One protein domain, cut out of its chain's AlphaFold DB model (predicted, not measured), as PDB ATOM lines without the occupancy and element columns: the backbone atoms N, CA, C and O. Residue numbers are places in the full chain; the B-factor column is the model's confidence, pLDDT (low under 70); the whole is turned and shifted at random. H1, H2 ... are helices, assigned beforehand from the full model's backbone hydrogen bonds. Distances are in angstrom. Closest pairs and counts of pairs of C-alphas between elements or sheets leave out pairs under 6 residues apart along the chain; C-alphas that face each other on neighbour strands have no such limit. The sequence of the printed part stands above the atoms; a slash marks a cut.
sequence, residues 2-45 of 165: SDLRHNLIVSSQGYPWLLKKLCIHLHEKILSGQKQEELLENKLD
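What this domain is: This is residues 2 to 45 of the 165 residues of the protein "Restriction endonuclease" of Enterobacteriaceae bacterium TzEc077 (UniProt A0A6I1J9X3). Three helices are set as a triangle: the long H2 makes one side and the length of the domain, while H1 folds back from its first end and the short H3 from its last end. H1 and H3 come near each other on the same side of H2, at Leu 4 and Leu 40, and residues 42 to 45 trail on after H3. The printed part has 44 residues with three named helices, in the order H1, H2, H3, and no named strand; the class is all helix. The whole is compact, with a radius of gyration of the C-alphas of 9.8 A, and its outline is elongated, spanning 28 by 17 by 17 A.

Where its parts are: H1 takes residues 2 to 12, beginning at C-alpha 2 at (-1.286, 20.575, -131.386), and measures 15.6 A from first to last C-alpha. H2, residues 16 to 31, is the longest helix, with 16 residues and 22.8 A; its first C-alpha, of Pro 16, is at (16.949, 17.044, -128.651). H3, residues 36 to 41, measures 9.0 A and ends at C-alpha 41 at (-2.913, 11.091, -120.383).

How they stand to each other: H1 and H2 touch, with 8 pairs of C-alphas within 8 A, and H2 touches H1 with residues 18 to 23 alone. Their closest C-alphas are those of Ser 12 and Leu 19, 4.8 A apart. The two helices run opposite ways at a steep tilt of 52 degrees. H2 and H3 are close but not clearly touching, the closest C-alphas being those of Ile 30 and Gln 36, 6.9 A apart. They run opposite ways at a steep tilt of 55 degrees. H1 and H3 are also close but not clearly touching; their closest C-alphas, of Leu 4 and Leu 40, are 6.7 A apart. These two run the same way at a steep tilt of 54 degrees. In H1, H2 and H3 every O i to N i+4 pair is within hydrogen-bond range.

The domain as a whole: The two C-alphas farthest apart are those of Gly 14 and Gly 33, at 28.3 A. The first and last printed C-alphas, of Ser 2 and Asp 45, are 18.6 A apart. The link from H1 to H2, with 3 residues, and the link from H2 to H3, with 4 residues, are both tight. The printed part has no cut. The mean pLDDT of the printed part is 78.7; the model's confidence is under 70 at residue 2 and at residues 40 to 44.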
ATOM      1  N   SER A   2      -2.232  19.617-132.000       63.19
ATOM      2  CA  SER A   2      -1.286  20.575-131.386       63.19
ATOM      3  C   SER A   2      -0.750  20.095-130.039       63.19
ATOM      4  O   SER A   2       0.417  20.322-129.720       63.19
ATOM      5  N   ASP A   3      -1.576  19.353-129.309       75.38
ATOM      6  CA  ASP A   3      -1.351  19.027-127.903       75.38
ATOM      7  C   ASP A   3      -0.289  17.939-127.744       75.38
ATOM      8  O   ASP A   3       0.574  18.026-126.876       75.38
ATOM      9  N   LEU A   4      -0.252  16.969-128.664       76.81
ATOM     10  CA  LEU A   4       0.806  15.957-128.694       76.81
ATOM     11  C   LEU A   4       2.178  16.568-128.972       76.81
ATOM     12  O   LEU A   4       3.160  16.214-128.323       76.81
ATOM     13  N   ARG A   5       2.250  17.496-129.930       79.81
ATOM     14  CA  ARG A   5       3.504  18.179-130.258       79.81
ATOM     15  C   ARG A   5       3.990  19.010-129.074       79.81
ATOM     16  O   ARG A   5       5.174  18.960-128.756       79.81
ATOM     17  N   HIS A   6       3.089  19.755-128.436       79.12
ATOM     18  CA  HIS A   6       3.409  20.538-127.248       79.12
ATOM     19  C   HIS A   6       3.912  19.639-126.109       79.12
ATOM     20  O   HIS A   6       5.001  19.873-125.588       79.12
ATOM     21  N   ASN A   7       3.200  18.550-125.808       78.06
ATOM     22  CA  ASN A   7       3.592  17.600-124.768       78.06
ATOM     23  C   ASN A   7       4.947  16.940-125.053       78.06
ATOM     24  O   ASN A   7       5.759  16.829-124.145       78.06
ATOM     25  N   LEU A   8       5.244  16.568-126.304       79.94
ATOM     26  CA  LEU A   8       6.558  16.025-126.680       79.94
ATOM     27  C   LEU A   8       7.687  17.025-126.422       79.94
ATOM     28  O   LEU A   8       8.735  16.647-125.898       79.94
ATOM     29  N   ILE A   9       7.476  18.298-126.756       79.81
ATOM     30  CA  ILE A   9       8.466  19.355-126.521       79.81
ATOM     31  C   ILE A   9       8.682  19.543-125.017       79.81
ATOM     32  O   ILE A   9       9.827  19.523-124.564       79.81
ATOM     33  N   VAL A  10       7.604  19.647-124.238       77.00
ATOM     34  CA  VAL A  10       7.678  19.833-122.782       77.00
ATOM     35  C   VAL A  10       8.330  18.627-122.100       77.00
ATOM     36  O   VAL A  10       9.275  18.803-121.332       77.00
ATOM     37  N   SER A  11       7.908  17.401-122.421       77.44
ATOM     38  CA  SER A  11       8.480  16.173-121.851       77.44
ATOM     39  C   SER A  11       9.929  15.937-122.285       77.44
ATOM     40  O   SER A  11      10.688  15.316-121.544       77.44
ATOM     41  N   SER A  12      10.350  16.470-123.437       78.94
ATOM     42  CA  SER A  12      11.758  16.432-123.856       78.94
ATOM     43  C   SER A  12      12.656  17.399-123.086       78.94
ATOM     44  O   SER A  12      13.874  17.258-123.148       78.94
ATOM     45  N   GLN A  13      12.077  18.372-122.372       76.56
ATOM     46  CA  GLN A  13      12.778  19.340-121.517       76.56
ATOM     47  C   GLN A  13      13.927  20.080-122.223       76.56
ATOM     48  O   GLN A  13      14.956  20.388-121.630       76.56
ATOM     49  N   GLY A  14      13.767  20.344-123.522       74.81
ATOM     50  CA  GLY A  14      14.785  21.019-124.329       74.81
ATOM     51  C   GLY A  14      15.958  20.127-124.750       74.81
ATOM     52  O   GLY A  14      16.867  20.617-125.416       74.81
ATOM     53  N   TYR A  15      15.937  18.830-124.430       79.25
ATOM     54  CA  TYR A  15      16.946  17.867-124.852       79.25
ATOM     55  C   TYR A  15      16.585  17.234-126.214       79.25
ATOM     56  O   TYR A  15      15.686  16.387-126.282       79.25
ATOM     57  N   PRO A  16      17.306  17.544-127.316       83.50
ATOM     58  CA  PRO A  16      16.949  17.044-128.651       83.50
ATOM     59  C   PRO A  16      16.998  15.514-128.774       83.50
ATOM     60  O   PRO A  16      16.252  14.913-129.545       83.50
ATOM     61  N   TRP A  17      17.877  14.863-128.006       84.06
ATOM     62  CA  TRP A  17      17.992  13.405-127.981       84.06
ATOM     63  C   TRP A  17      16.767  12.742-127.339       84.06
ATOM     64  O   TRP A  17      16.294  11.724-127.846       84.06
ATOM     65  N   LEU A  18      16.244  13.327-126.255       83.31
ATOM     66  CA  LEU A  18      15.104  12.792-125.518       83.31
ATOM     67  C   LEU A  18      13.851  12.963-126.358       83.31
ATOM     68  O   LEU A  18      13.070  12.027-126.480       83.31
ATOM     69  N   LEU A  19      13.730  14.105-127.042       86.38
ATOM     70  CA  LEU A  19      12.696  14.310-128.050       86.38
ATOM     71  C   LEU A  19      12.722  13.195-129.103       86.38
ATOM     72  O   LEU A  19      11.691  12.587-129.377       86.38
ATOM     73  N   LYS A  20      13.898  12.874-129.659       87.50
ATOM     74  CA  LYS A  20      14.033  11.790-130.644       87.50
ATOM     75  C   LYS A  20      13.598  10.432-130.074       87.50
ATOM     76  O   LYS A  20      12.846   9.729-130.743       87.50
ATOM     77  N   LYS A  21      14.058  10.065-128.872       86.12
ATOM     78  CA  LYS A  21      13.687   8.807-128.193       86.12
ATOM     79  C   LYS A  21      12.181   8.729-127.926       86.12
ATOM     80  O   LYS A  21      11.561   7.729-128.269       86.12
ATOM     81  N   LEU A  22      11.587   9.802-127.406       85.81
ATOM     82  CA  LEU A  22      10.146   9.900-127.166       85.81
ATOM     83  C   LEU A  22       9.339   9.759-128.459       85.81
ATOM     84  O   LEU A  22       8.336   9.053-128.471       85.81
ATOM     85  N   CYS A  23       9.784  10.376-129.558       87.44
ATOM     86  CA  CYS A  23       9.131  10.229-130.858       87.44
ATOM     87  C   CYS A  23       9.167   8.782-131.376       87.44
ATOM     88  O   CYS A  23       8.160   8.312-131.900       87.44
ATOM     89  N   ILE A  24      10.302   8.087-131.235       86.56
ATOM     90  CA  ILE A  24      10.444   6.680-131.648       86.56
ATOM     91  C   ILE A  24       9.533   5.783-130.799       86.56
ATOM     92  O   ILE A  24       8.706   5.066-131.354       86.56
ATOM     93  N   HIS A  25       9.601   5.911-129.472       85.44
ATOM     94  CA  HIS A  25       8.786   5.130-128.530       85.44
ATOM     95  C   HIS A  25       7.287   5.330-128.738       85.44
ATOM     96  O   HIS A  25       6.505   4.383-128.749       85.44
ATOM     97  N   LEU A  26       6.866   6.580-128.952       85.12
ATOM     98  CA  LEU A  26       5.473   6.893-129.244       85.12
ATOM     99  C   LEU A  26       5.019   6.232-130.550       85.12
ATOM    100  O   LEU A  26       3.924   5.677-130.612       85.12
ATOM    101  N   HIS A  27       5.853   6.289-131.587       86.88
ATOM    102  CA  HIS A  27       5.555   5.673-132.873       86.88
ATOM    103  C   HIS A  27       5.400   4.149-132.748       86.88
ATOM    104  O   HIS A  27       4.436   3.591-133.268       86.88
ATOM    105  N   GLU A  28       6.286   3.484-132.006       86.38
ATOM    106  CA  GLU A  28       6.204   2.043-131.729       86.38
ATOM    107  C   GLU A  28       4.933   1.677-130.952       86.38
ATOM    108  O   GLU A  28       4.223   0.743-131.330       86.38
ATOM    109  N   LYS A  29       4.572   2.466-129.933       84.12
ATOM    110  CA  LYS A  29       3.327   2.279-129.174       84.12
ATOM    111  C   LYS A  29       2.076   2.426-130.040       84.12
ATOM    112  O   LYS A  29       1.166   1.601-129.942       84.12
ATOM    113  N   ILE A  30       2.047   3.411-130.935       85.44
ATOM    114  CA  ILE A  30       0.943   3.588-131.892       85.44
ATOM    115  C   ILE A  30       0.848   2.383-132.837       85.44
ATOM    116  O   ILE A  30      -0.245   1.857-133.048       85.44
ATOM    117  N   LEU A  31       1.978   1.898-133.366       87.06
ATOM    118  CA  LEU A  31       2.003   0.698-134.210       87.06
ATOM    119  C   LEU A  31       1.543  -0.563-133.463       87.06
ATOM    120  O   LEU A  31       0.907  -1.426-134.066       87.06
ATOM    121  N   SER A  32       1.811  -0.653-132.158       85.31
ATOM    122  CA  SER A  32       1.338  -1.746-131.298       85.31
ATOM    123  C   SER A  32      -0.165  -1.684-130.966       85.31
ATOM    124  O   SER A  32      -0.690  -2.592-130.325       85.31
ATOM    125  N   GLY A  33      -0.871  -0.639-131.418       84.31
ATOM    126  CA  GLY A  33      -2.320  -0.490-131.271       84.31
ATOM    127  C   GLY A  33      -2.776   0.380-130.095       84.31
ATOM    128  O   GLY A  33      -3.980   0.451-129.847       84.31
ATOM    129  N   GLN A  34      -1.865   1.055-129.380       81.44
ATOM    130  CA  GLN A  34      -2.258   2.012-128.337       81.44
ATOM    131  C   GLN A  34      -2.874   3.273-128.946       81.44
ATOM    132  O   GLN A  34      -2.381   3.818-129.939       81.44
ATOM    133  N   LYS A  35      -3.954   3.758-128.325       80.62
ATOM    134  CA  LYS A  35      -4.633   4.982-128.757       80.62
ATOM    135  C   LYS A  35      -3.825   6.215-128.372       80.62
ATOM    136  O   LYS A  35      -3.219   6.277-127.305       80.62
ATOM    137  N   GLN A  36      -3.855   7.228-129.230       72.31
ATOM    138  CA  GLN A  36      -3.093   8.458-129.028       72.31
ATOM    139  C   GLN A  36      -3.538   9.225-127.773       72.31
ATOM    140  O   GLN A  36      -2.712   9.865-127.126       72.31
ATOM    141  N   GLU A  37      -4.815   9.135-127.404       74.62
ATOM    142  CA  GLU A  37      -5.383   9.774-126.214       74.62
ATOM    143  C   GLU A  37      -4.794   9.189-124.916       74.62
ATOM    144  O   GLU A  37      -4.356   9.936-124.045       74.62
ATOM    145  N   GLU A  38      -4.655   7.863-124.836       73.81
ATOM    146  CA  GLU A  38      -4.060   7.161-123.684       73.81
ATOM    147  C   GLU A  38      -2.564   7.496-123.509       73.81
ATOM    148  O   GLU A  38      -2.028   7.517-122.398       73.81
ATOM    149  N   LEU A  39      -1.870   7.798-124.611       70.88
ATOM    150  CA  LEU A  39      -0.459   8.202-124.599       70.88
ATOM    151  C   LEU A  39      -0.269   9.628-124.057       70.88
ATOM    152  O   LEU A  39       0.760   9.928-123.445       70.88
ATOM    153  N   LEU A  40      -1.261  10.498-124.267       67.12
ATOM    154  CA  LEU A  40      -1.269  11.879-123.780       67.12
ATOM    155  C   LEU A  40      -1.582  11.955-122.283       67.12
ATOM    156  O   LEU A  40      -0.931  12.719-121.568       67.12
ATOM    157  N   GLU A  41      -2.525  11.143-121.802       64.50
ATOM    158  CA  GLU A  41      -2.913  11.091-120.383       64.50
ATOM    159  C   GLU A  41      -1.751  10.661-119.474       64.50
ATOM    160  O   GLU A  41      -1.573  11.204-118.383       64.50
ATOM    161  N   ASN A  42      -0.877   9.779-119.968       61.97
ATOM    162  CA  ASN A  42       0.306   9.307-119.244       61.97
ATOM    163  C   ASN A  42       1.518  10.262-119.314       61.97
ATOM    164  O   ASN A  42       2.628   9.874-118.952       61.97
ATOM    165  N   LYS A  43       1.334  11.507-119.789       60.19
ATOM    166  CA  LYS A  43       2.373  12.560-119.879       60.19
ATOM    167  C   LYS A  43       3.668  12.131-120.579       60.19
ATOM    168  O   LYS A  43       4.729  12.674-120.270       60.19
ATOM    169  N   LEU A  44       3.577  11.208-121.543       65.00
ATOM    170  CA  LEU A  44       4.742  10.605-122.199       65.00
ATOM    171  C   LEU A  44       5.699  10.023-121.151       65.00
ATOM    172  O   LEU A  44       6.739  10.597-120.847       65.00
ATOM    173  N   ASP A  45       5.293   8.898-120.573       72.25
ATOM    174  CA  ASP A  45       5.984   8.233-119.476       72.25
ATOM    175  C   ASP A  45       7.438   7.857-119.836       72.25
ATOM    176  O   ASP A  45       7.713   6.788-120.392       72.25
TER     177      ASP A  45